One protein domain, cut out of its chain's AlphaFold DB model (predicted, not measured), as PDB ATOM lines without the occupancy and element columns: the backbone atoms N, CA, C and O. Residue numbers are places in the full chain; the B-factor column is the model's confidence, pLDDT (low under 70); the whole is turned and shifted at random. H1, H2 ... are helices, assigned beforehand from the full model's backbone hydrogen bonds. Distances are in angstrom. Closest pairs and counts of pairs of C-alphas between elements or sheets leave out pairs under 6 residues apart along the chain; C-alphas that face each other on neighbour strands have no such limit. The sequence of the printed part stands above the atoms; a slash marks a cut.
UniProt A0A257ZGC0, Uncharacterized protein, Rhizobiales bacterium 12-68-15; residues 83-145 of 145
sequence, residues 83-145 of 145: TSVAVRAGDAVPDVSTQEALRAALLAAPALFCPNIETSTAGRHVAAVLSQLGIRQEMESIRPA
ATOM      1  N   THR A  83      10.923  69.677  -5.536       85.75
ATOM      2  CA  THR A  83      11.205  70.978  -4.909       85.75
ATOM      3  C   THR A  83      12.702  71.073  -4.653       85.75
ATOM      4  O   THR A  83      13.289  70.152  -4.092       85.75
ATOM      5  N   SER A  84      13.324  72.165  -5.094       89.06
ATOM      6  CA  SER A  84      14.774  72.365  -5.027       89.06
ATOM      7  C   SER A  84      15.108  73.793  -4.601       89.06
ATOM      8  O   SER A  84      14.296  74.702  -4.774       89.06
ATOM      9  N   VAL A  85      16.316  73.989  -4.072       92.19
ATOM     10  CA  VAL A  85      16.874  75.316  -3.777       92.19
ATOM     11  C   VAL A  85      17.627  75.816  -5.005       92.19
ATOM     12  O   VAL A  85      18.427  75.085  -5.588       92.19
ATOM     13  N   ALA A  86      17.378  77.063  -5.388       92.44
ATOM     14  CA  ALA A  86      18.089  77.738  -6.464       92.44
ATOM     15  C   ALA A  86      18.710  79.039  -5.946       92.44
ATOM     16  O   ALA A  86      18.134  79.714  -5.092       92.44
ATOM     17  N   VAL A  87      19.868  79.393  -6.498       94.44
ATOM     18  CA  VAL A  87      20.554  80.675  -6.277       94.44
ATOM     19  C   VAL A  87      20.704  81.415  -7.604       94.44
ATOM     20  O   VAL A  87      20.471  80.837  -8.671       94.44
ATOM     21  N   ARG A  88      21.068  82.701  -7.567       93.69
ATOM     22  CA  ARG A  88      21.316  83.454  -8.802       93.69
ATOM     23  C   ARG A  88      22.567  82.914  -9.491       93.69
ATOM     24  O   ARG A  88      23.480  82.399  -8.852       93.69
ATOM     25  N   ALA A  89      22.617  83.046 -10.812       94.00
ATOM     26  CA  ALA A  89      23.803  82.668 -11.566       94.00
ATOM     27  C   ALA A  89      25.025  83.467 -11.074       94.00
ATOM     28  O   ALA A  89      24.977  84.694 -11.022       94.00
ATOM     29  N   GLY A  90      26.104  82.758 -10.736       94.50
ATOM     30  CA  GLY A  90      27.335  83.341 -10.193       94.50
ATOM     31  C   GLY A  90      27.414  83.365  -8.663       94.50
ATOM     32  O   GLY A  90      28.518  83.504  -8.141       94.50
ATOM     33  N   ASP A  91      26.301  83.168  -7.952       92.81
ATOM     34  CA  ASP A  91      26.315  83.044  -6.494       92.81
ATOM     35  C   ASP A  91      26.868  81.677  -6.066       92.81
ATOM     36  O   ASP A  91      26.732  80.669  -6.769       92.81
ATOM     37  N   ALA A  92      27.476  81.628  -4.878       92.88
ATOM     38  CA  ALA A  92      27.912  80.373  -4.282       92.88
ATOM     39  C   ALA A  92      26.699  79.482  -3.967       92.88
ATOM     40  O   ALA A  92      25.736  79.925  -3.338       92.88
ATOM     41  N   VAL A  93      26.760  78.214  -4.381       94.31
ATOM     42  CA  VAL A  93      25.727  77.224  -4.058       94.31
ATOM     43  C   VAL A  93      25.881  76.824  -2.586       94.31
ATOM     44  O   VAL A  93      26.944  76.315  -2.223       94.31
ATOM     45  N   PRO A  94      24.871  77.055  -1.725       94.31
ATOM     46  CA  PRO A  94      24.955  76.675  -0.322       94.31
ATOM     47  C   PRO A  94      24.905  75.154  -0.159       94.31
ATOM     48  O   PRO A  94      24.289  74.447  -0.960       94.31
ATOM     49  N   ASP A  95      25.505  74.652   0.920       95.94
ATOM     50  CA  ASP A  95      25.296  73.267   1.333       95.94
ATOM     51  C   ASP A  95      23.864  73.093   1.859       95.94
ATOM     52  O   ASP A  95      23.422  73.797   2.767       95.94
ATOM     53  N   VAL A  96      23.141  72.147   1.266       95.88
ATOM     54  CA  VAL A  96      21.769  71.762   1.630       95.88
ATOM     55  C   VAL A  96      21.635  70.240   1.765       95.88
ATOM     56  O   VAL A  96      20.544  69.691   1.647       95.88
ATOM     57  N   SER A  97      22.755  69.540   1.977       95.69
ATOM     58  CA  SER A  97      22.822  68.071   2.015       95.69
ATOM     59  C   SER A  97      22.200  67.445   3.268       95.69
ATOM     60  O   SER A  97      21.865  66.260   3.265       95.69
ATOM     61  N   THR A  98      22.026  68.231   4.332       96.25
ATOM     62  CA  THR A  98      21.452  67.811   5.618       96.25
ATOM     63  C   THR A  98      20.391  68.799   6.091       96.25
ATOM     64  O   THR A  98      20.305  69.927   5.598       96.25
ATOM     65  N   GLN A  99      19.587  68.386   7.073       96.06
ATOM     66  CA  GLN A  99      18.574  69.246   7.681       96.06
ATOM     67  C   GLN A  99      19.212  70.500   8.305       96.06
ATOM     68  O   GLN A  99      18.720  71.613   8.119       96.06
ATOM     69  N   GLU A 100      20.336  70.326   8.998       97.31
ATOM     70  CA  GLU A 100      21.088  71.395   9.649       97.31
ATOM     71  C   GLU A 100      21.722  72.342   8.626       97.31
ATOM     72  O   GLU A 100      21.628  73.561   8.789       97.31
ATOM     73  N   ALA A 101      22.315  71.802   7.553       97.31
ATOM     74  CA  ALA A 101      22.907  72.603   6.482       97.31
ATOM     75  C   ALA A 101      21.844  73.434   5.752       97.31
ATOM     76  O   ALA A 101      22.007  74.643   5.601       97.31
ATOM     77  N   LEU A 102      20.700  72.827   5.406       96.31
ATOM     78  CA  LEU A 102      19.574  73.543   4.801       96.31
ATOM     79  C   LEU A 102      19.052  74.658   5.717       96.31
ATOM     80  O   LEU A 102      18.823  75.776   5.257       96.31
ATOM     81  N   ARG A 103      18.893  74.380   7.018       96.94
ATOM     82  CA  ARG A 103      18.476  75.389   8.003       96.94
ATOM     83  C   ARG A 103      19.453  76.566   8.043       96.94
ATOM     84  O   ARG A 103      19.016  77.714   8.018       96.94
ATOM     85  N   ALA A 104      20.754  76.289   8.105       96.88
ATOM     86  CA  ALA A 104      21.791  77.316   8.140       96.88
ATOM     87  C   ALA A 104      21.822  78.144   6.846       96.88
ATOM     88  O   ALA A 104      21.882  79.370   6.908       96.88
ATOM     89  N   ALA A 105      21.714  77.487   5.689       95.75
ATOM     90  CA  ALA A 105      21.662  78.139   4.385       95.75
ATOM     91  C   ALA A 105      20.468  79.096   4.259       95.75
ATOM     92  O   ALA A 105      20.630  80.223   3.798       95.75
ATOM     93  N   LEU A 106      19.280  78.669   4.701       95.00
ATOM     94  CA  LEU A 106      18.073  79.496   4.669       95.00
ATOM     95  C   LEU A 106      18.188  80.708   5.599       95.00
ATOM     96  O   LEU A 106      17.898  81.817   5.171       95.00
ATOM     97  N   LEU A 107      18.667  80.521   6.832       95.12
ATOM     98  CA  LEU A 107      18.844  81.623   7.787       95.12
ATOM     99  C   LEU A 107      19.920  82.633   7.363       95.12
ATOM    100  O   LEU A 107      19.849  83.797   7.749       95.12
ATOM    101  N   ALA A 108      20.917  82.199   6.592       93.88
ATOM    102  CA  ALA A 108      21.941  83.080   6.036       93.88
ATOM    103  C   ALA A 108      21.478  83.813   4.764       93.88
ATOM    104  O   ALA A 108      22.149  84.748   4.319       93.88
ATOM    105  N   ALA A 109      20.365  83.392   4.155       92.31
ATOM    106  CA  ALA A 109      19.879  83.988   2.922       92.31
ATOM    107  C   ALA A 109      19.330  85.403   3.183       92.31
ATOM    108  O   ALA A 109      18.555  85.603   4.116       92.31
ATOM    109  N   PRO A 110      19.662  86.396   2.339       89.81
ATOM    110  CA  PRO A 110      19.143  87.756   2.492       89.81
ATOM    111  C   PRO A 110      17.678  87.888   2.052       89.81
ATOM    112  O   PRO A 110      17.009  88.851   2.414       89.81
ATOM    113  N   ALA A 111      17.193  86.955   1.231       91.81
ATOM    114  CA  ALA A 111      15.815  86.899   0.771       91.81
ATOM    115  C   ALA A 111      15.436  85.464   0.401       91.81
ATOM    116  O   ALA A 111      16.269  84.707  -0.102       91.81
ATOM    117  N   LEU A 112      14.159  85.122   0.580       91.25
ATOM    118  CA  LEU A 112      13.591  83.844   0.151       91.25
ATOM    119  C   LEU A 112      12.488  84.069  -0.886       91.25
ATOM    120  O   LEU A 112      11.429  84.614  -0.575       91.25
ATOM    121  N   PHE A 113      12.710  83.578  -2.105       91.38
ATOM    122  CA  PHE A 113      11.694  83.536  -3.156       91.38
ATOM    123  C   PHE A 113      11.083  82.139  -3.220       91.38
ATOM    124  O   PHE A 113      11.787  81.151  -3.417       91.38
ATOM    125  N   CYS A 114       9.765  82.048  -3.067       88.06
ATOM    126  CA  CYS A 114       9.026  80.804  -3.237       88.06
ATOM    127  C   CYS A 114       7.609  81.087  -3.763       88.06
ATOM    128  O   CYS A 114       7.109  82.206  -3.604       88.06
ATOM    129  N   PRO A 115       6.950  80.096  -4.391       80.44
ATOM    130  CA  PRO A 115       5.538  80.191  -4.744       80.44
ATOM    131  C   PRO A 115       4.661  80.514  -3.527       80.44
ATOM    132  O   PRO A 115       5.033  80.212  -2.393       80.44
ATOM    133  N   ASN A 116       3.478  81.092  -3.755       79.81
ATOM    134  CA  ASN A 116       2.558  81.461  -2.677       79.81
ATOM    135  C   ASN A 116       2.313  80.270  -1.729       79.81
ATOM    136  O   ASN A 116       1.843  79.210  -2.155       79.81
ATOM    137  N   ILE A 117       2.639  80.458  -0.449       82.50
ATOM    138  CA  ILE A 117       2.639  79.393   0.559       82.50
ATOM    139  C   ILE A 117       1.247  78.886   0.949       82.50
ATOM    140  O   ILE A 117       1.128  77.788   1.486       82.50
ATOM    141  N   GLU A 118       0.197  79.649   0.659       75.62
ATOM    142  CA  GLU A 118      -1.187  79.310   0.996       75.62
ATOM    143  C   GLU A 118      -1.907  78.672  -0.195       75.62
ATOM    144  O   GLU A 118      -2.608  77.663  -0.061       75.62
ATOM    145  N   THR A 119      -1.709  79.235  -1.388       70.00
ATOM    146  CA  THR A 119      -2.509  78.890  -2.569       70.00
ATOM    147  C   THR A 119      -1.833  77.900  -3.514       70.00
ATOM    148  O   THR A 119      -2.524  77.273  -4.313       70.00
ATOM    149  N   SER A 120      -0.515  77.685  -3.415       74.75
ATOM    150  CA  SER A 120       0.210  76.779  -4.318       74.75
ATOM    151  C   SER A 120       0.717  75.513  -3.622       74.75
ATOM    152  O   SER A 120       1.191  75.556  -2.488       74.75
ATOM    153  N   THR A 121       0.690  74.373  -4.322       76.50
ATOM    154  CA  THR A 121       1.207  73.089  -3.806       76.50
ATOM    155  C   THR A 121       2.688  73.178  -3.427       76.50
ATOM    156  O   THR A 121       3.080  72.726  -2.353       76.50
ATOM    157  N   ALA A 122       3.503  73.810  -4.277       81.44
ATOM    158  CA  ALA A 122       4.927  74.009  -4.019       81.44
ATOM    159  C   ALA A 122       5.169  74.942  -2.820       81.44
ATOM    160  O   ALA A 122       6.001  74.647  -1.967       81.44
ATOM    161  N   GLY A 123       4.405  76.032  -2.702       86.06
ATOM    162  CA  GLY A 123       4.508  76.942  -1.565       86.06
ATOM    163  C   GLY A 123       4.086  76.286  -0.246       86.06
ATOM    164  O   GLY A 123       4.783  76.442   0.755       86.06
ATOM    165  N   ARG A 124       3.001  75.499  -0.237       87.00
ATOM    166  CA  ARG A 124       2.586  74.722   0.948       87.00
ATOM    167  C   ARG A 124       3.670  73.742   1.386       87.00
ATOM    168  O   ARG A 124       3.922  73.603   2.580       87.00
ATOM    169  N   HIS A 125       4.334  73.093   0.429       90.31
ATOM    170  CA  HIS A 125       5.472  72.226   0.718       90.31
ATOM    171  C   HIS A 125       6.631  73.010   1.354       90.31
ATOM    172  O   HIS A 125       7.133  72.598   2.397       90.31
ATOM    173  N   VAL A 126       6.994  74.179   0.810       92.12
ATOM    174  CA  VAL A 126       8.013  75.062   1.411       92.12
ATOM    175  C   VAL A 126       7.628  75.459   2.840       92.12
ATOM    176  O   VAL A 126       8.446  75.325   3.743       92.12
ATOM    177  N   ALA A 127       6.384  75.873   3.090       91.12
ATOM    178  CA  ALA A 127       5.933  76.234   4.437       91.12
ATOM    179  C   ALA A 127       6.022  75.070   5.438       91.12
ATOM    180  O   ALA A 127       6.399  75.276   6.597       91.12
ATOM    181  N   ALA A 128       5.712  73.848   4.997       93.31
ATOM    182  CA  ALA A 128       5.865  72.648   5.813       93.31
ATOM    183  C   ALA A 128       7.341  72.389   6.153       93.31
ATOM    184  O   ALA A 128       7.661  72.181   7.322       93.31
ATOM    185  N   VAL A 129       8.241  72.491   5.170       94.50
ATOM    186  CA  VAL A 129       9.693  72.352   5.377       94.50
ATOM    187  C   VAL A 129      10.207  73.408   6.355       94.50
ATOM    188  O   VAL A 129      10.864  73.067   7.332       94.50
ATOM    189  N   LEU A 130       9.852  74.682   6.174       94.62
ATOM    190  CA  LEU A 130      10.262  75.756   7.085       94.62
ATOM    191  C   LEU A 130       9.776  75.528   8.525       94.62
ATOM    192  O   LEU A 130      10.493  75.830   9.479       94.62
ATOM    193  N   SER A 131       8.572  74.970   8.681       95.06
ATOM    194  CA  SER A 131       8.022  74.602   9.990       95.06
ATOM    195  C   SER A 131       8.794  73.440  10.616       95.06
ATOM    196  O   SER A 131       9.136  73.504  11.793       95.06
ATOM    197  N   GLN A 132       9.130  72.408   9.836       95.81
ATOM    198  CA  GLN A 132       9.941  71.268  10.287       95.81
ATOM    199  C   GLN A 132      11.372  71.670  10.669       95.81
ATOM    200  O   GLN A 132      11.964  71.076  11.565       95.81
ATOM    201  N   LEU A 133      11.922  72.693  10.014       95.94
ATOM    202  CA  LEU A 133      13.223  73.279  10.341       95.94
ATOM    203  C   LEU A 133      13.170  74.246  11.538       95.94
ATOM    204  O   LEU A 133      14.219  74.697  12.006       95.94
ATOM    205  N   GLY A 134      11.969  74.581  12.025       96.50
ATOM    206  CA  GLY A 134      11.766  75.506  13.139       96.50
ATOM    207  C   GLY A 134      12.209  76.938  12.838       96.50
ATOM    208  O   GLY A 134      12.665  77.614  13.750       96.50
ATOM    209  N   ILE A 135      12.138  77.371  11.572       96.06
ATOM    210  CA  ILE A 135      12.581  78.709  11.119       96.06
ATOM    211  C   ILE A 135      11.492  79.470  10.356       96.06
ATOM    212  O   ILE A 135      11.766  80.420   9.625       96.06
ATOM    213  N   ARG A 136      10.238  79.011  10.435       91.88
ATOM    214  CA  ARG A 136       9.151  79.575   9.631       91.88
ATOM    215  C   ARG A 136       8.971  81.076   9.866       91.88
ATOM    216  O   ARG A 136       8.811  81.812   8.899       91.88
ATOM    217  N   GLN A 137       9.013  81.513  11.121       90.75
ATOM    218  CA  GLN A 137       8.774  82.909  11.479       90.75
ATOM    219  C   GLN A 137       9.912  83.817  10.991       90.75
ATOM    220  O   GLN A 137       9.663  84.876  10.419       90.75
ATOM    221  N   GLU A 138      11.159  83.382  11.167       91.69
ATOM    222  CA  GLU A 138      12.350  84.088  10.704       91.69
ATOM    223  C   GLU A 138      12.322  84.248   9.184       91.69
ATOM    224  O   GLU A 138      12.529  85.344   8.663       91.69
ATOM    225  N   MET A 139      11.982  83.175   8.469       90.44
ATOM    226  CA  MET A 139      11.955  83.193   7.011       90.44
ATOM    227  C   MET A 139      10.787  83.996   6.438       90.44
ATOM    228  O   MET A 139      10.943  84.592   5.376       90.44
ATOM    229  N   GLU A 140       9.638  84.068   7.120       85.06
ATOM    230  CA  GLU A 140       8.526  84.935   6.706       85.06
ATOM    231  C   GLU A 140       8.939  86.417   6.664       85.06
ATOM    232  O   GLU A 140       8.476  87.142   5.785       85.06
ATOM    233  N   SER A 141       9.866  86.850   7.527       82.56
ATOM    234  CA  SER A 141      10.318  88.248   7.595       82.56
ATOM    235  C   SER A 141      11.203  88.702   6.426       82.56
ATOM    236  O   SER A 141      11.270  89.898   6.145       82.56
ATOM    237  N   ILE A 142      11.859  87.768   5.728       81.19
ATOM    238  CA  ILE A 142      12.769  88.071   4.609       81.19
ATOM    239  C   ILE A 142      12.150  87.784   3.237       81.19
ATOM    240  O   ILE A 142      12.835  87.834   2.210       81.19
ATOM    241  N   ARG A 143      10.865  87.415   3.200       79.06
ATOM    242  CA  ARG A 143      10.153  87.200   1.943       79.06
ATOM    243  C   ARG A 143       9.856  88.555   1.299       79.06
ATOM    244  O   ARG A 143       9.203  89.387   1.927       79.06
ATOM    245  N   PRO A 144      10.307  88.783   0.056       68.38
ATOM    246  CA  PRO A 144       9.897  89.958  -0.699       68.38
ATOM    247  C   PRO A 144       8.374  89.970  -0.877       68.38
ATOM    248  O   PRO A 144       7.765  88.901  -0.993       68.38
ATOM    249  N   ALA A 145       7.793  91.174  -0.878       58.53
ATOM    250  CA  ALA A 145       6.379  91.398  -1.177       58.53
ATOM    251  C   ALA A 145       6.023  90.989  -2.613       58.53
ATOM    252  O   ALA A 145       6.879  91.185  -3.510       58.53
TER     253      ALA A 145
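What this domain is: This is residues 83 to 145 of the 145 residues of an uncharacterized protein of Rhizobiales bacterium 12-68-15 (UniProt A0A257ZGC0). Three short helices stand at the corners of a triangle, with H1 and H3 running nearly the same way and H2 steeply turned to H3, and long loops before H1 and between H1 and H2 make up much of the rest. The printed part has 63 residues, and under half of them are in named elements, which are the three helices H1, H2 and H3 in that order along the chain, with no named strand. The class is all helix. The whole is compact, with a radius of gyration of the C-alphas of 11.3 A, and rounded, spanning 30 by 23 by 21 A.

Where its parts are: From Thr 83, C-alpha at (11.205, 70.978, -4.909), residues 83 to 98 hold no named element. H1 is residues 99 to 108, 14.3 A from first to last C-alpha, and begins with C-alpha 99 at (18.574, 69.246, 7.681). H2 is residues 121 to 132, 16.7 A long. H3 is residues 136 to 141, 9.0 A long, and ends with C-alpha 141 at (10.318, 88.248, 7.595).

How they stand to each other: H1 and H2 are near each other, with 8 pairs of C-alphas within 10 A and the closest 8.3 A apart. H1 and H3 only just touch, with 3 pairs of C-alphas within 8 A; the closest C-alphas, of Leu 107 and Met 139, are 7.1 A apart. They run the same way at a shallow tilt of 17 degrees. H2, with residues 127 to 130 alone, touches H3 only at the corner by their link, and only just, with 3 pairs of C-alphas within 8 A; the closest C-alphas, of Leu 130 and Arg 136, are 4.7 A apart. They run opposite ways at a steep tilt of 67 degrees, only just short of about perpendicular. Every O i to N i+4 pair is within hydrogen-bond range in H1 and H2; in H3 it is 1 of 2, beside 3 of 3 O i to N i+3 pairs.

The domain as a whole: The C-alphas of Gly 90 and Thr 119, the two farthest apart, are 31.1 A from each other. The printed part has no cut and ends at Ala 145, the chain's last residue. The link from H1 to H2, 12 residues, is long; that from H2 to H3, 3 residues, is tight. The mean pLDDT of the printed part is 89.7, and residues 144 to 145 are under 70.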